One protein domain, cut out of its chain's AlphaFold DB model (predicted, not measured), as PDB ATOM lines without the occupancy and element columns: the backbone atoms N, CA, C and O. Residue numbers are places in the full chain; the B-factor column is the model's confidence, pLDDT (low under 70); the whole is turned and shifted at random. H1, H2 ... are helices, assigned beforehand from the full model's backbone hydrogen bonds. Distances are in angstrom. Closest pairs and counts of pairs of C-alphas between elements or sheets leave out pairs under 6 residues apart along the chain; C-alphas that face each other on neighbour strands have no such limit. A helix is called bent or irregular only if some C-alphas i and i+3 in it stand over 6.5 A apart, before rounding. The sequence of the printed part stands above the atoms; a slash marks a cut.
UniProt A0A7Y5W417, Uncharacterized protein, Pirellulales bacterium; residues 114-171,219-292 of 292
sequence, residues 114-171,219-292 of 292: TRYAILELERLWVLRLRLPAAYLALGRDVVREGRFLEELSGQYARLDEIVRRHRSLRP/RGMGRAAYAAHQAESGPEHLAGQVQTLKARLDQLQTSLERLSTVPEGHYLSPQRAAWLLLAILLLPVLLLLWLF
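This is residues 114 to 171 and 219 to 292 of the 292 residues of an uncharacterized protein of Pirellulales bacterium (UniProt A0A7Y5W417). Two long helices, H1 and H4, run side by side in opposite ways as a bar, and at each end of it a helix, H2 at one end and the bent H5 at the other, extends to the same side like a leg, giving a wide, open U. H3 crosses the bar near the H2 end, and residues 160 to 171 and 279 to 292, at the far ends of the legs, stick out free. The printed part has 132 residues with five named helices, in the order H1, H2, H3, H4, H5, and no named strand; the class is all helix. The whole is extended, with a radius of gyration of the C-alphas of 21.7 A, and flat, with spans of 60 by 44 by 21 A.

H1, residues 114 to 145, is bent: by its hydrogen bonds it was assigned as one helix, but C-alphas 128 and 131 are 6.8 A apart. Its arms, H1a, residues 114 to 128, and H1b, residues 131 to 145, stand at a shallow tilt of 23 degrees. H1 shares the place of hub with H4, residues 236 to 260; each touches three other helices. H1a touches H4, opposite ways at a shallow tilt of 34 degrees, only just short of steep; their closest C-alphas, of Arg 123 and Leu 249, are 6.3 A apart. H1b touches residues 238 to 246 of H4, opposite ways at a shallow tilt of 20 degrees, with the C-alphas of Leu 138 and Leu 238 closest at 5.7 A. H2, residues 153 to 169, is apart from H1b, but only just, at 8.0 A. H3, residues 219 to 233, is about perpendicular to H1b at 78 degrees and touches it, the closest C-alphas, of Gly 139 and Gly 222, being 3.5 A apart. H2 is close to H3 but not clearly touching it, with the C-alphas of Gln 155 and Met 221 closest at 6.4 A. H3 touches residues 239 to 243 of H4, about perpendicular at 81 degrees, with the C-alphas of Ala 231 and Ala 239 closest at 5.3 A. H5, residues 270 to 291, is also bent, though by its hydrogen bonds it was assigned as one helix: C-alphas 281 and 284 are 6.7 A apart, and its arms H5a, residues 270 to 281, and H5b, residues 284 to 291, stand at a steep tilt of 38 degrees, only just beyond shallow. H5a touches residues 114 to 117 of H1a, about perpendicular at 87 degrees, with the C-alphas of Tyr 116 and Gln 271 closest at 6.1 A. H5a also touches residues 256 to 260 of H4, about perpendicular at 86 degrees, with the C-alphas of Ser 260 and Gln 271 closest at 5.1 A. H5b touches no helix. The helix packing is mostly crossed, but only just: 2 of 6 touching pairs are at a shallow tilt. Every O i to N i+4 pair is within hydrogen-bond range in H1a, H1b, H5a and H5b; the counts are 12 of 13 in H2, 8 of 11 in H3 and 20 of 21 in H4.

H1a begins at C-alpha 114, (-27.636, 4.351, -33.741), and measures 20.9 A; H1b measures 21.3 A. H2 measures 24.5 A. H3 measures 13.2 A and is irregular, C-alphas 228 and 231 being 9.6 A apart. H4 begins at C-alpha 236, (-56.750, 9.810, -13.838), and measures 35.6 A. H5a measures 16.5 A, and H5b, 10.5 A, ends at C-alpha 291, (-20.326, -24.633, -38.338).

The two C-alphas farthest apart, of Pro 171 and Gly 265, are 71.8 A apart. Residues 172 to 218 are cut out, and C-alphas 171 and 219 are 27.9 A apart across the cut. Of the links printed whole, H3 to H4 is tight, H1 to H2 and H4 to H5 are short, and none is long. The mean pLDDT of the printed part is 90.2, with residues 170 to 171 under 70.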
ATOM      1  N   THR A 114     -27.610   4.518 -35.201       88.69
ATOM      2  CA  THR A 114     -27.636   4.351 -33.741       88.69
ATOM      3  C   THR A 114     -28.903   4.957 -33.146       88.69
ATOM      4  O   THR A 114     -29.576   4.318 -32.337       88.69
ATOM      5  N   ARG A 115     -29.278   6.167 -33.582       92.06
ATOM      6  CA  ARG A 115     -30.517   6.816 -33.143       92.06
ATOM      7  C   ARG A 115     -31.747   5.984 -33.510       92.06
ATOM      8  O   ARG A 115     -32.613   5.804 -32.659       92.06
ATOM      9  N   TYR A 116     -31.808   5.453 -34.730       91.56
ATOM     10  CA  TYR A 116     -32.887   4.560 -35.160       91.56
ATOM     11  C   TYR A 116     -32.983   3.323 -34.256       91.56
ATOM     12  O   TYR A 116     -34.059   3.024 -33.744       91.56
ATOM     13  N   ALA A 117     -31.862   2.643 -33.995       90.81
ATOM     14  CA  ALA A 117     -31.830   1.444 -33.158       90.81
ATOM     15  C   ALA A 117     -32.325   1.712 -31.726       90.81
ATOM     16  O   ALA A 117     -33.113   0.931 -31.189       90.81
ATOM     17  N   ILE A 118     -31.919   2.834 -31.122       92.62
ATOM     18  CA  ILE A 118     -32.377   3.242 -29.785       92.62
ATOM     19  C   ILE A 118     -33.889   3.493 -29.775       92.62
ATOM     20  O   ILE A 118     -34.588   3.000 -28.888       92.62
ATOM     21  N   LEU A 119     -34.405   4.237 -30.758       93.06
ATOM     22  CA  LEU A 119     -35.835   4.551 -30.841       93.06
ATOM     23  C   LEU A 119     -36.684   3.298 -31.080       93.06
ATOM     24  O   LEU A 119     -37.751   3.159 -30.485       93.06
ATOM     25  N   GLU A 120     -36.209   2.365 -31.905       92.00
ATOM     26  CA  GLU A 120     -36.902   1.102 -32.152       92.00
ATOM     27  C   GLU A 120     -36.912   0.215 -30.896       92.00
ATOM     28  O   GLU A 120     -37.942  -0.374 -30.558       92.00
ATOM     29  N   LEU A 121     -35.810   0.180 -30.137       95.19
ATOM     30  CA  LEU A 121     -35.766  -0.483 -28.831       95.19
ATOM     31  C   LEU A 121     -36.749   0.145 -27.841       95.19
ATOM     32  O   LEU A 121     -37.478  -0.588 -27.173       95.19
ATOM     33  N   GLU A 122     -36.807   1.478 -27.761       95.12
ATOM     34  CA  GLU A 122     -37.763   2.185 -26.903       95.12
ATOM     35  C   GLU A 122     -39.206   1.851 -27.301       95.12
ATOM     36  O   GLU A 122     -40.026   1.505 -26.446       95.12
ATOM     37  N   ARG A 123     -39.508   1.869 -28.604       96.12
ATOM     38  CA  ARG A 123     -40.820   1.502 -29.146       96.12
ATOM     39  C   ARG A 123     -41.197   0.076 -28.760       96.12
ATOM     40  O   ARG A 123     -42.307  -0.147 -28.273       96.12
ATOM     41  N   LEU A 124     -40.287  -0.883 -28.926       94.69
ATOM     42  CA  LEU A 124     -40.509  -2.275 -28.534       94.69
ATOM     43  C   LEU A 124     -40.722  -2.412 -27.024       94.69
ATOM     44  O   LEU A 124     -41.621  -3.143 -26.604       94.69
ATOM     45  N   TRP A 125     -39.959  -1.685 -26.209       93.94
ATOM     46  CA  TRP A 125     -40.127  -1.654 -24.755       93.94
ATOM     47  C   TRP A 125     -41.501  -1.121 -24.347       93.94
ATOM     48  O   TRP A 125     -42.197  -1.728 -23.524       93.94
ATOM     49  N   VAL A 126     -41.933  -0.009 -24.941       93.88
ATOM     50  CA  VAL A 126     -43.249   0.570 -24.661       93.88
ATOM     51  C   VAL A 126     -44.358  -0.379 -25.112       93.88
ATOM     52  O   VAL A 126     -45.258  -0.678 -24.325       93.88
ATOM     53  N   LEU A 127     -44.268  -0.919 -26.329       93.38
ATOM     54  CA  LEU A 127     -45.292  -1.778 -26.919       93.38
ATOM     55  C   LEU A 127     -45.409  -3.143 -26.223       93.38
ATOM     56  O   LEU A 127     -46.520  -3.625 -26.002       93.38
ATOM     57  N   ARG A 128     -44.282  -3.788 -25.887       93.75
ATOM     58  CA  ARG A 128     -44.271  -5.161 -25.351       93.75
ATOM     59  C   ARG A 128     -44.320  -5.246 -23.833       93.75
ATOM     60  O   ARG A 128     -44.834  -6.238 -23.320       93.75
ATOM     61  N   LEU A 129     -43.802  -4.248 -23.119       92.19
ATOM     62  CA  LEU A 129     -43.679  -4.307 -21.661       92.19
ATOM     63  C   LEU A 129     -44.581  -3.278 -20.979       92.19
ATOM     64  O   LEU A 129     -45.475  -3.659 -20.220       92.19
ATOM     65  N   ARG A 130     -44.392  -1.982 -21.261       95.12
ATOM     66  CA  ARG A 130     -45.053  -0.912 -20.490       95.12
ATOM     67  C   ARG A 130     -46.545  -0.788 -20.775       95.12
ATOM     68  O   ARG A 130     -47.334  -0.758 -19.834       95.12
ATOM     69  N   LEU A 131     -46.951  -0.757 -22.042       94.25
ATOM     70  CA  LEU A 131     -48.355  -0.584 -22.412       94.25
ATOM     71  C   LEU A 131     -49.232  -1.762 -21.929       94.25
ATOM     72  O   LEU A 131     -50.276  -1.516 -21.323       94.25
ATOM     73  N   PRO A 132     -48.818  -3.040 -22.071       96.06
ATOM     74  CA  PRO A 132     -49.554  -4.157 -21.484       96.06
ATOM     75  C   PRO A 132     -49.627  -4.109 -19.953       96.06
ATOM     76  O   PRO A 132     -50.633  -4.538 -19.389       96.06
ATOM     77  N   ALA A 133     -48.591  -3.608 -19.275       95.19
ATOM     78  CA  ALA A 133     -48.603  -3.439 -17.823       95.19
ATOM     79  C   ALA A 133     -49.578  -2.334 -17.379       95.19
ATOM     80  O   ALA A 133     -50.319  -2.535 -16.415       95.19
ATOM     81  N   ALA A 134     -49.644  -1.220 -18.114       95.44
ATOM     82  CA  ALA A 134     -50.605  -0.148 -17.870       95.44
ATOM     83  C   ALA A 134     -52.052  -0.636 -18.063       95.44
ATOM     84  O   ALA A 134     -52.884  -0.471 -17.172       95.44
ATOM     85  N   TYR A 135     -52.334  -1.369 -19.149       96.88
ATOM     86  CA  TYR A 135     -53.645  -2.005 -19.337       96.88
ATOM     87  C   TYR A 135     -53.974  -3.033 -18.248       96.88
ATOM     88  O   TYR A 135     -55.128  -3.155 -17.853       96.88
ATOM     89  N   LEU A 136     -52.987  -3.771 -17.728       96.19
ATOM     90  CA  LEU A 136     -53.208  -4.685 -16.601       96.19
ATOM     91  C   LEU A 136     -53.592  -3.933 -15.321       96.19
ATOM     92  O   LEU A 136     -54.387  -4.438 -14.531       96.19
ATOM     93  N   ALA A 137     -52.965  -2.785 -15.061       95.69
ATOM     94  CA  ALA A 137     -53.269  -1.953 -13.900       95.69
ATOM     95  C   ALA A 137     -54.681  -1.365 -14.006       95.69
ATOM     96  O   ALA A 137     -55.475  -1.552 -13.089       95.69
ATOM     97  N   LEU A 138     -55.015  -0.785 -15.159       95.06
ATOM     98  CA  LEU A 138     -56.346  -0.251 -15.435       95.06
ATOM     99  C   LEU A 138     -57.429  -1.336 -15.349       95.06
ATOM    100  O   LEU A 138     -58.435  -1.160 -14.675       95.06
ATOM    101  N   GLY A 139     -57.200  -2.502 -15.956       95.12
ATOM    102  CA  GLY A 139     -58.163  -3.602 -15.920       95.12
ATOM    103  C   GLY A 139     -58.389  -4.185 -14.525       95.12
ATOM    104  O   GLY A 139     -59.493  -4.627 -14.225       95.12
ATOM    105  N   ARG A 140     -57.375  -4.160 -13.648       96.06
ATOM    106  CA  ARG A 140     -57.554  -4.528 -12.233       96.06
ATOM    107  C   ARG A 140     -58.494  -3.568 -11.514       96.06
ATOM    108  O   ARG A 140     -59.310  -4.035 -10.728       96.06
ATOM    109  N   ASP A 141     -58.373  -2.271 -11.775       95.88
ATOM    110  CA  ASP A 141     -59.236  -1.262 -11.161       95.88
ATOM    111  C   ASP A 141     -60.677  -1.355 -11.681       95.88
ATOM    112  O   ASP A 141     -61.603  -1.442 -10.882       95.88
ATOM    113  N   VAL A 142     -60.857  -1.483 -13.001       93.69
ATOM    114  CA  VAL A 142     -62.171  -1.682 -13.640       93.69
ATOM    115  C   VAL A 142     -62.921  -2.860 -13.015       93.69
ATOM    116  O   VAL A 142     -64.083  -2.725 -12.639       93.69
ATOM    117  N   VAL A 143     -62.249  -4.001 -12.831       93.38
ATOM    118  CA  VAL A 143     -62.850  -5.175 -12.179       93.38
ATOM    119  C   VAL A 143     -63.146  -4.927 -10.707       93.38
ATOM    120  O   VAL A 143     -64.220  -5.306 -10.250       93.38
ATOM    121  N   ARG A 144     -62.214  -4.312  -9.970       93.69
ATOM    122  CA  ARG A 144     -62.360  -4.063  -8.530       93.69
ATOM    123  C   ARG A 144     -63.557  -3.165  -8.225       93.69
ATOM    124  O   ARG A 144     -64.290  -3.450  -7.290       93.69
ATOM    125  N   GLU A 145     -63.733  -2.109  -9.011       93.88
ATOM    126  CA  GLU A 145     -64.804  -1.123  -8.841       93.88
ATOM    127  C   GLU A 145     -66.105  -1.523  -9.565       93.88
ATOM    128  O   GLU A 145     -67.106  -0.825  -9.453       93.88
ATOM    129  N   GLY A 146     -66.104  -2.618 -10.338       90.88
ATOM    130  CA  GLY A 146     -67.270  -3.044 -11.120       90.88
ATOM    131  C   GLY A 146     -67.705  -2.015 -12.168       90.88
ATOM    132  O   GLY A 146     -68.896  -1.772 -12.335       90.88
ATOM    133  N   ARG A 147     -66.757  -1.368 -12.857       91.12
ATOM    134  CA  ARG A 147     -67.066  -0.334 -13.861       91.12
ATOM    135  C   ARG A 147     -67.523  -0.955 -15.186       91.12
ATOM    136  O   ARG A 147     -66.988  -1.976 -15.611       91.12
ATOM    137  N   PHE A 148     -68.452  -0.289 -15.877       92.75
ATOM    138  CA  PHE A 148     -68.888  -0.635 -17.243       92.75
ATOM    139  C   PHE A 148     -69.427  -2.072 -17.394       92.75
ATOM    140  O   PHE A 148     -69.138  -2.758 -18.377       92.75
ATOM    141  N   LEU A 149     -70.194  -2.557 -16.408       89.56
ATOM    142  CA  LEU A 149     -70.682  -3.945 -16.366       89.56
ATOM    143  C   LEU A 149     -71.513  -4.339 -17.593       89.56
ATOM    144  O   LEU A 149     -71.382  -5.464 -18.072       89.56
ATOM    145  N   GLU A 150     -72.343  -3.430 -18.108       89.75
ATOM    146  CA  GLU A 150     -73.191  -3.699 -19.274       89.75
ATOM    147  C   GLU A 150     -72.357  -3.829 -20.558       89.75
ATOM    148  O   GLU A 150     -72.413  -4.851 -21.250       89.75
ATOM    149  N   GLU A 151     -71.506  -2.841 -20.832       89.81
ATOM    150  CA  GLU A 151     -70.685  -2.770 -22.049       89.81
ATOM    151  C   GLU A 151     -69.572  -3.826 -22.084       89.81
ATOM    152  O   GLU A 151     -69.210  -4.327 -23.150       89.81
ATOM    153  N   LEU A 152     -69.023  -4.191 -20.921       89.81
ATOM    154  CA  LEU A 152     -67.968  -5.198 -20.786       89.81
ATOM    155  C   LEU A 152     -68.499  -6.558 -20.318       89.81
ATOM    156  O   LEU A 152     -67.707  -7.420 -19.925       89.81
ATOM    157  N   SER A 153     -69.812  -6.789 -20.374       88.44
ATOM    158  CA  SER A 153     -70.468  -8.020 -19.905       88.44
ATOM    159  C   SER A 153     -69.814  -9.298 -20.449       88.44
ATOM    160  O   SER A 153     -69.514 -10.226 -19.695       88.44
ATOM    161  N   GLY A 154     -69.470  -9.328 -21.741       88.56
ATOM    162  CA  GLY A 154     -68.769 -10.458 -22.365       88.56
ATOM    163  C   GLY A 154     -67.325 -10.666 -21.877       88.56
ATOM    164  O   GLY A 154     -66.778 -11.768 -21.963       88.56
ATOM    165  N   GLN A 155     -66.664  -9.624 -21.380       89.94
ATOM    166  CA  GLN A 155     -65.319  -9.666 -20.812       89.94
ATOM    167  C   GLN A 155     -65.394 -10.132 -19.354       89.94
ATOM    168  O   GLN A 155     -64.577 -10.962 -18.952       89.94
ATOM    169  N   TYR A 156     -66.385  -9.652 -18.592       90.00
ATOM    170  CA  TYR A 156     -66.655 -10.093 -17.219       90.00
ATOM    171  C   TYR A 156     -67.039 -11.575 -17.179       90.00
ATOM    172  O   TYR A 156     -66.425 -12.336 -16.435       90.00
ATOM    173  N   ALA A 157     -67.933 -12.025 -18.066       90.94
ATOM    174  CA  ALA A 157     -68.307 -13.436 -18.176       90.94
ATOM    175  C   ALA A 157     -67.094 -14.349 -18.448       90.94
ATOM    176  O   ALA A 157     -66.944 -15.403 -17.830       90.94
ATOM    177  N   ARG A 158     -66.181 -13.920 -19.334       88.62
ATOM    178  CA  ARG A 158     -64.928 -14.643 -19.617       88.62
ATOM    179  C   ARG A 158     -63.988 -14.686 -18.413       88.62
ATOM    180  O   ARG A 158     -63.343 -15.710 -18.184       88.62
ATOM    181  N   LEU A 159     -63.872 -13.592 -17.663       89.94
ATOM    182  CA  LEU A 159     -63.052 -13.550 -16.453       89.94
ATOM    183  C   LEU A 159     -63.608 -14.504 -15.384       89.94
ATOM    184  O   LEU A 159     -62.852 -15.306 -14.830       89.94
ATOM    185  N   ASP A 160     -64.920 -14.477 -15.166       89.94
ATOM    186  CA  ASP A 160     -65.610 -15.358 -14.223       89.94
ATOM    187  C   ASP A 160     -65.469 -16.831 -14.594       89.94
ATOM    188  O   ASP A 160     -65.255 -17.674 -13.719       89.94
ATOM    189  N   GLU A 161     -65.530 -17.164 -15.883       90.06
ATOM    190  CA  GLU A 161     -65.289 -18.525 -16.357       90.06
ATOM    191  C   GLU A 161     -63.872 -19.006 -15.997       90.06
ATOM    192  O   GLU A 161     -63.694 -20.128 -15.513       90.06
ATOM    193  N   ILE A 162     -62.853 -18.152 -16.174       87.94
ATOM    194  CA  ILE A 162     -61.456 -18.459 -15.827       87.94
ATOM    195  C   ILE A 162     -61.311 -18.698 -14.318       87.94
ATOM    196  O   ILE A 162     -60.660 -19.663 -13.907       87.94
ATOM    197  N   VAL A 163     -61.930 -17.852 -13.490       87.88
ATOM    198  CA  VAL A 163     -61.904 -17.985 -12.024       87.88
ATOM    199  C   VAL A 163     -62.642 -19.247 -11.572       87.88
ATOM    200  O   VAL A 163     -62.117 -20.013 -10.759       87.88
ATOM    201  N   ARG A 164     -63.827 -19.518 -12.131       87.25
ATOM    202  CA  ARG A 164     -64.642 -20.702 -11.820       87.25
ATOM    203  C   ARG A 164     -63.911 -21.994 -12.173       87.25
ATOM    204  O   ARG A 164     -63.847 -22.899 -11.343       87.25
ATOM    205  N   ARG A 165     -63.301 -22.047 -13.362       83.69
ATOM    206  CA  ARG A 165     -62.499 -23.185 -13.835       83.69
ATOM    207  C   ARG A 165     -61.287 -23.445 -12.943       83.69
ATOM    208  O   ARG A 165     -60.897 -24.591 -12.768       83.69
ATOM    209  N   HIS A 166     -60.681 -22.410 -12.363       80.88
ATOM    210  CA  HIS A 166     -59.602 -22.621 -11.400       80.88
ATOM    211  C   HIS A 166     -60.116 -23.121 -10.049       80.88
ATOM    212  O   HIS A 166     -59.527 -24.042  -9.482       80.88
ATOM    213  N   ARG A 167     -61.221 -22.556  -9.545       80.50
ATOM    214  CA  ARG A 167     -61.821 -22.977  -8.273       80.50
ATOM    215  C   ARG A 167     -62.220 -24.455  -8.295       80.50
ATOM    216  O   ARG A 167     -61.994 -25.127  -7.301       80.50
ATOM    217  N   SER A 168     -62.718 -24.968  -9.423       77.38
ATOM    218  CA  SER A 168     -63.041 -26.395  -9.581       77.38
ATOM    219  C   SER A 168     -61.813 -27.313  -9.663       77.38
ATOM    220  O   SER A 168     -61.927 -28.504  -9.394       77.38
ATOM    221  N   LEU A 169     -60.635 -26.782 -10.015       70.00
ATOM    222  CA  LEU A 169     -59.369 -27.528 -10.048       70.00
ATOM    223  C   LEU A 169     -58.649 -27.550  -8.691       70.00
ATOM    224  O   LEU A 169     -57.745 -28.365  -8.496       70.00
ATOM    225  N   ARG A 170     -59.014 -26.659  -7.759       64.50
ATOM    226  CA  ARG A 170     -58.479 -26.651  -6.395       64.50
ATOM    227  C   ARG A 170     -59.308 -27.634  -5.558       64.50
ATOM    228  O   ARG A 170     -60.503 -27.397  -5.402       64.50
ATOM    229  N   PRO A 171     -58.728 -28.726  -5.024       59.09
ATOM    230  CA  PRO A 171     -59.472 -29.623  -4.147       59.09
ATOM    231  C   PRO A 171     -60.015 -28.826  -2.955       59.09
ATOM    232  O   PRO A 171     -59.316 -27.961  -2.417       59.09
ATOM    233  N   ARG A 219     -55.688  -7.642 -18.520       95.06
ATOM    234  CA  ARG A 219     -55.135  -6.759 -19.568       95.06
ATOM    235  C   ARG A 219     -56.150  -6.473 -20.668       95.06
ATOM    236  O   ARG A 219     -56.256  -5.336 -21.118       95.06
ATOM    237  N   GLY A 220     -56.870  -7.504 -21.110       93.06
ATOM    238  CA  GLY A 220     -57.930  -7.380 -22.106       93.06
ATOM    239  C   GLY A 220     -59.046  -6.443 -21.650       93.06
ATOM    240  O   GLY A 220     -59.487  -5.613 -22.437       93.06
ATOM    241  N   MET A 221     -59.437  -6.516 -20.375       93.56
ATOM    242  CA  MET A 221     -60.421  -5.609 -19.781       93.56
ATOM    243  C   MET A 221     -59.949  -4.165 -19.754       93.56
ATOM    244  O   MET A 221     -60.657  -3.307 -20.264       93.56
ATOM    245  N   GLY A 222     -58.746  -3.891 -19.246       94.69
ATOM    246  CA  GLY A 222     -58.226  -2.520 -19.234       94.69
ATOM    247  C   GLY A 222     -58.093  -1.942 -20.642       94.69
ATOM    248  O   GLY A 222     -58.416  -0.782 -20.869       94.69
ATOM    249  N   ARG A 223     -57.687  -2.761 -21.621       96.31
ATOM    250  CA  ARG A 223     -57.643  -2.348 -23.030       96.31
ATOM    251  C   ARG A 223     -59.029  -2.040 -23.595       96.31
ATOM    252  O   ARG A 223     -59.162  -1.052 -24.307       96.31
ATOM    253  N   ALA A 224     -60.028  -2.877 -23.315       94.75
ATOM    254  CA  ALA A 224     -61.396  -2.678 -23.788       94.75
ATOM    255  C   ALA A 224     -62.050  -1.450 -23.136       94.75
ATOM    256  O   ALA A 224     -62.607  -0.621 -23.846       94.75
ATOM    257  N   ALA A 225     -61.893  -1.288 -21.820       94.44
ATOM    258  CA  ALA A 225     -62.375  -0.127 -21.078       94.44
ATOM    259  C   ALA A 225     -61.756   1.172 -21.614       94.44
ATOM    260  O   ALA A 225     -62.473   2.119 -21.916       94.44
ATOM    261  N   TYR A 226     -60.434   1.202 -21.816       95.69
ATOM    262  CA  TYR A 226     -59.763   2.368 -22.395       95.69
ATOM    263  C   TYR A 226     -60.177   2.633 -23.849       95.69
ATOM    264  O   TYR A 226     -60.236   3.780 -24.275       95.69
ATOM    265  N   ALA A 227     -60.443   1.590 -24.640       94.75
ATOM    266  CA  ALA A 227     -60.891   1.759 -26.020       94.75
ATOM    267  C   ALA A 227     -62.297   2.370 -26.113       94.75
ATOM    268  O   ALA A 227     -62.536   3.156 -27.023       94.75
ATOM    269  N   ALA A 228     -63.190   2.024 -25.182       93.25
ATOM    270  CA  ALA A 228     -64.547   2.561 -25.123       93.25
ATOM    271  C   ALA A 228     -64.589   3.973 -24.516       93.25
ATOM    272  O   ALA A 228     -65.211   4.861 -25.086       93.25
ATOM    273  N   HIS A 229     -63.866   4.189 -23.411       93.94
ATOM    274  CA  HIS A 229     -64.059   5.362 -22.542       93.94
ATOM    275  C   HIS A 229     -62.832   6.269 -22.399       93.94
ATOM    276  O   HIS A 229     -62.898   7.312 -21.761       93.94
ATOM    277  N   GLN A 230     -61.687   5.895 -22.979       93.88
ATOM    278  CA  GLN A 230     -60.443   6.678 -22.962       93.88
ATOM    279  C   GLN A 230     -60.080   7.205 -21.558       93.88
ATOM    280  O   GLN A 230     -59.810   6.405 -20.662       93.88
ATOM    281  N   ALA A 231     -60.066   8.526 -21.354       91.31
ATOM    282  CA  ALA A 231     -59.731   9.159 -20.079       91.31
ATOM    283  C   ALA A 231     -60.707   8.790 -18.943       91.31
ATOM    284  O   ALA A 231     -60.295   8.736 -17.789       91.31
ATOM    285  N   GLU A 232     -61.960   8.460 -19.264       92.62
ATOM    286  CA  GLU A 232     -63.004   8.110 -18.290       92.62
ATOM    287  C   GLU A 232     -62.970   6.628 -17.880       92.62
ATOM    288  O   GLU A 232     -63.662   6.204 -16.956       92.62
ATOM    289  N   SER A 233     -62.116   5.822 -18.520       90.62
ATOM    290  CA  SER A 233     -62.012   4.376 -18.276       90.62
ATOM    291  C   SER A 233     -61.543   3.982 -16.867       90.62
ATOM    292  O   SER A 233     -61.629   2.809 -16.497       90.62
ATOM    293  N   GLY A 234     -61.045   4.927 -16.071       92.69
ATOM    294  CA  GLY A 234     -60.576   4.688 -14.712       92.69
ATOM    295  C   GLY A 234     -60.025   5.954 -14.049       92.69
ATOM    296  O   GLY A 234     -60.187   7.050 -14.576       92.69
ATOM    297  N   PRO A 235     -59.368   5.816 -12.887       93.88
ATOM    298  CA  PRO A 235     -58.675   6.907 -12.215       93.88
ATOM    299  C   PRO A 235     -57.687   7.621 -13.141       93.88
ATOM    300  O   PRO A 235     -56.981   6.970 -13.917       93.88
ATOM    301  N   GLU A 236     -57.573   8.941 -12.985       93.31
ATOM    302  CA  GLU A 236     -56.750   9.810 -13.838       93.31
ATOM    303  C   GLU A 236     -55.309   9.299 -13.991       93.31
ATOM    304  O   GLU A 236     -54.784   9.213 -15.097       93.31
ATOM    305  N   HIS A 237     -54.687   8.844 -12.900       95.06
ATOM    306  CA  HIS A 237     -53.320   8.322 -12.938       95.06
ATOM    307  C   HIS A 237     -53.169   7.012 -13.736       95.06
ATOM    308  O   HIS A 237     -52.078   6.738 -14.229       95.06
ATOM    309  N   LEU A 238     -54.219   6.194 -13.884       93.38
ATOM    310  CA  LEU A 238     -54.172   4.938 -14.651       93.38
ATOM    311  C   LEU A 238     -54.523   5.170 -16.120       93.38
ATOM    312  O   LEU A 238     -53.788   4.729 -17.007       93.38
ATOM    313  N   ALA A 239     -55.622   5.879 -16.382       94.31
ATOM    314  CA  ALA A 239     -56.036   6.211 -17.740       94.31
ATOM    315  C   ALA A 239     -55.024   7.163 -18.407       94.31
ATOM    316  O   ALA A 239     -54.588   6.917 -19.533       94.31
ATOM    317  N   GLY A 240     -54.538   8.170 -17.673       94.25
ATOM    318  CA  GLY A 240     -53.509   9.103 -18.134       94.25
ATOM    319  C   GLY A 240     -52.163   8.431 -18.429       94.25
ATOM    320  O   GLY A 240     -51.487   8.794 -19.394       94.25
ATOM    321  N   GLN A 241     -51.782   7.384 -17.683       95.81
ATOM    322  CA  GLN A 241     -50.593   6.580 -18.007       95.81
ATOM    323  C   GLN A 241     -50.733   5.865 -19.354       95.81
ATOM    324  O   GLN A 241     -49.801   5.882 -20.160       95.81
ATOM    325  N   VAL A 242     -51.889   5.250 -19.624       96.00
ATOM    326  CA  VAL A 242     -52.155   4.608 -20.920       96.00
ATOM    327  C   VAL A 242     -52.127   5.645 -22.043       96.00
ATOM    328  O   VAL A 242     -51.480   5.406 -23.065       96.00
ATOM    329  N   GLN A 243     -52.755   6.804 -21.841       95.94
ATOM    330  CA  GLN A 243     -52.751   7.907 -22.802       95.94
ATOM    331  C   GLN A 243     -51.331   8.375 -23.128       95.94
ATOM    332  O   GLN A 243     -50.957   8.444 -24.297       95.94
ATOM    333  N   THR A 244     -50.518   8.612 -22.097       96.50
ATOM    334  CA  THR A 244     -49.122   9.048 -22.236       96.50
ATOM    335  C   THR A 244     -48.295   8.028 -23.013       96.50
ATOM    336  O   THR A 244     -47.542   8.390 -23.916       96.50
ATOM    337  N   LEU A 245     -48.448   6.734 -22.708       95.81
ATOM    338  CA  LEU A 245     -47.724   5.673 -23.410       95.81
ATOM    339  C   LEU A 245     -48.156   5.540 -24.876       95.81
ATOM    340  O   LEU A 245     -47.306   5.280 -25.724       95.81
ATOM    341  N   LYS A 246     -49.444   5.735 -25.189       95.75
ATOM    342  CA  LYS A 246     -49.931   5.752 -26.578       95.75
ATOM    343  C   LYS A 246     -49.391   6.959 -27.346       95.75
ATOM    344  O   LYS A 246     -48.798   6.765 -28.399       95.75
ATOM    345  N   ALA A 247     -49.479   8.160 -26.777       95.56
ATOM    346  CA  ALA A 247     -48.913   9.364 -27.386       95.56
ATOM    347  C   ALA A 247     -47.398   9.227 -27.621       95.56
ATOM    348  O   ALA A 247     -46.879   9.627 -28.663       95.56
ATOM    349  N   ARG A 248     -46.679   8.593 -26.682       95.81
ATOM    350  CA  ARG A 248     -45.256   8.287 -26.852       95.81
ATOM    351  C   ARG A 248     -45.005   7.320 -28.009       95.81
ATOM    352  O   ARG A 248     -44.042   7.522 -28.740       95.81
ATOM    353  N   LEU A 249     -45.839   6.292 -28.191       94.56
ATOM    354  CA  LEU A 249     -45.726   5.378 -29.336       94.56
ATOM    355  C   LEU A 249     -45.923   6.104 -30.666       94.56
ATOM    356  O   LEU A 249     -45.130   5.878 -31.577       94.56
ATOM    357  N   ASP A 250     -46.909   6.995 -30.752       95.12
ATOM    358  CA  ASP A 250     -47.164   7.775 -31.967       95.12
ATOM    359  C   ASP A 250     -45.969   8.689 -32.281       95.12
ATOM    360  O   ASP A 250     -45.448   8.689 -33.396       95.12
ATOM    361  N   GLN A 251     -45.431   9.381 -31.267       95.81
ATOM    362  CA  GLN A 251     -44.228  10.207 -31.412       95.81
ATOM    363  C   GLN A 251     -43.004   9.390 -31.863       95.81
ATOM    364  O   GLN A 251     -42.220   9.849 -32.704       95.81
ATOM    365  N   LEU A 252     -42.809   8.193 -31.299       93.38
ATOM    366  CA  LEU A 252     -41.728   7.288 -31.694       93.38
ATOM    367  C   LEU A 252     -41.901   6.830 -33.141       93.38
ATOM    368  O   LEU A 252     -40.929   6.834 -33.891       93.38
ATOM    369  N   GLN A 253     -43.126   6.502 -33.552       94.31
ATOM    370  CA  GLN A 253     -43.424   6.100 -34.921       94.31
ATOM    371  C   GLN A 253     -43.106   7.222 -35.917       94.31
ATOM    372  O   GLN A 253     -42.338   6.994 -36.851       94.31
ATOM    373  N   THR A 254     -43.569   8.449 -35.668       93.81
ATOM    374  CA  THR A 254     -43.224   9.604 -36.514       93.81
ATOM    375  C   THR A 254     -41.713   9.850 -36.562       93.81
ATOM    376  O   THR A 254     -41.158  10.208 -37.600       93.81
ATOM    377  N   SER A 255     -41.011   9.654 -35.442       91.44
ATOM    378  CA  SER A 255     -39.554   9.823 -35.389       91.44
ATOM    379  C   SER A 255     -38.817   8.766 -36.219       91.44
ATOM    380  O   SER A 255     -37.830   9.089 -36.877       91.44
ATOM    381  N   LEU A 256     -39.296   7.520 -36.212       91.06
ATOM    382  CA  LEU A 256     -38.751   6.427 -37.020       91.06
ATOM    383  C   LEU A 256     -39.027   6.630 -38.514       91.06
ATOM    384  O   LEU A 256     -38.137   6.388 -39.325       91.06
ATOM    385  N   GLU A 257     -40.211   7.129 -38.878       90.50
ATOM    386  CA  GLU A 257     -40.568   7.478 -40.262       90.50
ATOM    387  C   GLU A 257     -39.661   8.583 -40.823       90.50
ATOM    388  O   GLU A 257     -39.195   8.497 -41.954       90.50
ATOM    389  N   ARG A 258     -39.297   9.587 -40.019       88.94
ATOM    390  CA  ARG A 258     -38.309  10.598 -40.445       88.94
ATOM    391  C   ARG A 258     -36.915  10.014 -40.691       88.94
ATOM    392  O   ARG A 258     -36.153  10.550 -41.485       88.94
ATOM    393  N   LEU A 259     -36.558   8.935 -39.997       86.94
ATOM    394  CA  LEU A 259     -35.265   8.260 -40.151       86.94
ATOM    395  C   LEU A 259     -35.278   7.182 -41.247       86.94
ATOM    396  O   LEU A 259     -34.219   6.640 -41.580       86.94
ATOM    397  N   SER A 260     -36.444   6.854 -41.811       82.75
ATOM    398  CA  SER A 260     -36.553   5.934 -42.947       82.75
ATOM    399  C   SER A 260     -36.335   6.632 -44.289       82.75
ATOM    400  O   SER A 260     -35.887   5.986 -45.241       82.75
ATOM    401  N   THR A 261     -36.585   7.942 -44.359       85.44
ATOM    402  CA  THR A 261     -36.334   8.758 -45.550       85.44
ATOM    403  C   THR A 261     -34.840   8.983 -45.782       85.44
ATOM    404  O   THR A 261     -34.063   9.087 -44.832       85.44
ATOM    405  N   VAL A 262     -34.429   9.040 -47.052       80.19
ATOM    406  CA  VAL A 262     -33.037   9.294 -47.454       80.19
ATOM    407  C   VAL A 262     -32.793  10.810 -47.450       80.19
ATOM    408  O   VAL A 262     -33.508  11.515 -48.162       80.19
ATOM    409  N   PRO A 263     -31.836  11.328 -46.660       76.94
ATOM    410  CA  PRO A 263     -31.479  12.745 -46.688       76.94
ATOM    411  C   PRO A 263     -30.905  13.168 -48.050       76.94
ATOM    412  O   PRO A 263     -30.304  12.353 -48.752       76.94
ATOM    413  N   GLU A 264     -31.038  14.444 -48.422       71.88
ATOM    414  CA  GLU A 264     -30.427  14.958 -49.654       71.88
ATOM    415  C   GLU A 264     -28.904  14.733 -49.653       71.88
ATOM    416  O   GLU A 264     -28.230  14.852 -48.625       71.88
ATOM    417  N   GLY A 265     -28.358  14.325 -50.802       72.75
ATOM    418  CA  GLY A 265     -26.935  13.998 -50.946       72.75
ATOM    419  C   GLY A 265     -26.492  12.665 -50.324       72.75
ATOM    420  O   GLY A 265     -25.313  12.331 -50.404       72.75
ATOM    421  N   HIS A 266     -27.406  11.884 -49.735       74.25
ATOM    422  CA  HIS A 266     -27.107  10.566 -49.171       74.25
ATOM    423  C   HIS A 266     -27.644   9.436 -50.060       74.25
ATOM    424  O   HIS A 266     -28.698   9.549 -50.677       74.25
ATOM    425  N   TYR A 267     -26.939   8.301 -50.091       73.44
ATOM    426  CA  TYR A 267     -27.364   7.106 -50.842       73.44
ATOM    427  C   TYR A 267     -28.197   6.124 -50.006       73.44
ATOM    428  O   TYR A 267     -28.889   5.259 -50.544       73.44
ATOM    429  N   LEU A 268     -28.116   6.227 -48.679       81.69
ATOM    430  CA  LEU A 268     -28.684   5.266 -47.744       81.69
ATOM    431  C   LEU A 268     -29.455   6.007 -46.650       81.69
ATOM    432  O   LEU A 268     -28.983   7.023 -46.150       81.69
ATOM    433  N   SER A 269     -30.627   5.501 -46.264       85.06
ATOM    434  CA  SER A 269     -31.342   6.045 -45.109       85.06
ATOM    435  C   SER A 269     -30.749   5.523 -43.793       85.06
ATOM    436  O   SER A 269     -30.261   4.386 -43.750       85.06
ATOM    437  N   PRO A 270     -30.850   6.295 -42.696       84.88
ATOM    438  CA  PRO A 270     -30.443   5.856 -41.360       84.88
ATOM    439  C   PRO A 270     -31.030   4.498 -40.944       84.88
ATOM    440  O   PRO A 270     -30.343   3.672 -40.344       84.88
ATOM    441  N   GLN A 271     -32.284   4.225 -41.312       87.19
ATOM    442  CA  GLN A 271     -32.919   2.926 -41.083       87.19
ATOM    443  C   GLN A 271     -32.205   1.781 -41.816       87.19
ATOM    444  O   GLN A 271     -31.940   0.733 -41.225       87.19
ATOM    445  N   ARG A 272     -31.910   1.948 -43.112       86.81
ATOM    446  CA  ARG A 272     -31.211   0.919 -43.899       86.81
ATOM    447  C   ARG A 272     -29.796   0.703 -43.371       86.81
ATOM    448  O   ARG A 272     -29.368  -0.441 -43.268       86.81
ATOM    449  N   ALA A 273     -29.116   1.775 -42.962       85.81
ATOM    450  CA  ALA A 273     -27.819   1.694 -42.293       85.81
ATOM    451  C   ALA A 273     -27.894   0.843 -41.016       85.81
ATOM    452  O   ALA A 273     -27.068  -0.046 -40.825       85.81
ATOM    453  N   ALA A 274     -28.920   1.042 -40.181       87.06
ATOM    454  CA  ALA A 274     -29.119   0.249 -38.969       87.06
ATOM    455  C   ALA A 274     -29.329  -1.247 -39.263       87.06
ATOM    456  O   ALA A 274     -28.715  -2.089 -38.610       87.06
ATOM    457  N   TRP A 275     -30.151  -1.590 -40.261       89.12
ATOM    458  CA  TRP A 275     -30.366  -2.988 -40.657       89.12
ATOM    459  C   TRP A 275     -29.118  -3.639 -41.245       89.12
ATOM    460  O   TRP A 275     -28.845  -4.799 -40.942       89.12
ATOM    461  N   LEU A 276     -28.340  -2.907 -42.045       89.69
ATOM    462  CA  LEU A 276     -27.072  -3.408 -42.571       89.69
ATOM    463  C   LEU A 276     -26.063  -3.654 -41.449       89.69
ATOM    464  O   LEU A 276     -25.445  -4.712 -41.421       89.69
ATOM    465  N   LEU A 277     -25.939  -2.730 -40.491       88.62
ATOM    466  CA  LEU A 277     -25.077  -2.919 -39.321       88.62
ATOM    467  C   LEU A 277     -25.495  -4.144 -38.509       88.62
ATOM    468  O   LEU A 277     -24.648  -4.948 -38.129       88.62
ATOM    469  N   LEU A 278     -26.798  -4.320 -38.288       90.56
ATOM    470  CA  LEU A 278     -27.323  -5.499 -37.611       90.56
ATOM    471  C   LEU A 278     -26.993  -6.784 -38.387       90.56
ATOM    472  O   LEU A 278     -26.535  -7.749 -37.787       90.56
ATOM    473  N   ALA A 279     -27.189  -6.797 -39.708       90.94
ATOM    474  CA  ALA A 279     -26.878  -7.949 -40.551       90.94
ATOM    475  C   ALA A 279     -25.382  -8.296 -40.516       90.94
ATOM    476  O   ALA A 279     -25.037  -9.459 -40.338       90.94
ATOM    477  N   ILE A 280     -24.504  -7.292 -40.606       91.94
ATOM    478  CA  ILE A 280     -23.047  -7.459 -40.511       91.94
ATOM    479  C   ILE A 280     -22.651  -8.038 -39.147       91.94
ATOM    480  O   ILE A 280     -21.826  -8.945 -39.091       91.94
ATOM    481  N   LEU A 281     -23.253  -7.558 -38.054       90.69
ATOM    482  CA  LEU A 281     -22.980  -8.055 -36.701       90.69
ATOM    483  C   LEU A 281     -23.510  -9.479 -36.468       90.69
ATOM    484  O   LEU A 281     -22.889 -10.252 -35.741       90.69
ATOM    485  N   LEU A 282     -24.646  -9.838 -37.073       92.06
ATOM    486  CA  LEU A 282     -25.263 -11.160 -36.912       92.06
ATOM    487  C   LEU A 282     -24.656 -12.230 -37.826       92.06
ATOM    488  O   LEU A 282     -24.658 -13.403 -37.458       92.06
ATOM    489  N   LEU A 283     -24.119 -11.850 -38.988       93.81
ATOM    490  CA  LEU A 283     -23.504 -12.765 -39.952       93.81
ATOM    491  C   LEU A 283     -22.446 -13.706 -39.332       93.81
ATOM    492  O   LEU A 283     -22.570 -14.914 -39.530       93.81
ATOM    493  N   PRO A 284     -21.444 -13.238 -38.556       90.62
ATOM    494  CA  PRO A 284     -20.452 -14.132 -37.954       90.62
ATOM    495  C   PRO A 284     -21.059 -15.081 -36.913       90.62
ATOM    496  O   PRO A 284     -20.637 -16.230 -36.824       90.62
ATOM    497  N   VAL A 285     -22.075 -14.643 -36.162       91.12
ATOM    498  CA  VAL A 285     -22.783 -15.495 -35.189       91.12
ATOM    499  C   VAL A 285     -23.551 -16.604 -35.904       91.12
ATOM    500  O   VAL A 285     -23.504 -17.756 -35.483       91.12
ATOM    501  N   LEU A 286     -24.229 -16.271 -37.003       90.69
ATOM    502  CA  LEU A 286     -24.948 -17.240 -37.828       90.69
ATOM    503  C   LEU A 286     -23.999 -18.230 -38.510       90.69
ATOM    504  O   LEU A 286     -24.299 -19.417 -38.548       90.69
ATOM    505  N   LEU A 287     -22.847 -17.765 -39.003       91.69
ATOM    506  CA  LEU A 287     -21.813 -18.633 -39.573       91.69
ATOM    507  C   LEU A 287     -21.238 -19.590 -38.524       91.69
ATOM    508  O   LEU A 287     -21.099 -20.775 -38.806       91.69
ATOM    509  N   LEU A 288     -20.958 -19.107 -37.310       91.00
ATOM    510  CA  LEU A 288     -20.517 -19.955 -36.199       91.00
ATOM    511  C   LEU A 288     -21.575 -21.000 -35.832       91.00
ATOM    512  O   LEU A 288     -21.245 -22.170 -35.719       91.00
ATOM    513  N   LEU A 289     -22.844 -20.606 -35.712       86.94
ATOM    514  CA  LEU A 289     -23.951 -21.535 -35.448       86.94
ATOM    515  C   LEU A 289     -24.198 -22.548 -36.573       86.94
ATOM    516  O   LEU A 289     -24.842 -23.556 -36.330       86.94
ATOM    517  N   TRP A 290     -23.752 -22.275 -37.799       83.81
ATOM    518  CA  TRP A 290     -23.858 -23.207 -38.925       83.81
ATOM    519  C   TRP A 290     -22.685 -24.197 -38.985       83.81
ATOM    520  O   TRP A 290     -22.816 -25.285 -39.538       83.81
ATOM    521  N   LEU A 291     -21.537 -23.814 -38.424       84.88
ATOM    522  CA  LEU A 291     -20.326 -24.633 -38.338       84.88
ATOM    523  C   LEU A 291     -20.330 -25.622 -37.154       84.88
ATOM    524  O   LEU A 291     -19.502 -26.533 -37.155       84.88
ATOM    525  N   PHE A 292     -21.225 -25.451 -36.175       78.56
ATOM    526  CA  PHE A 292     -21.395 -26.300 -34.984       78.56
ATOM    527  C   PHE A 292     -22.744 -27.021 -34.993       78.56
ATOM    528  O   PHE A 292     -22.779 -28.182 -34.525       78.56
TER     529      PHE A 292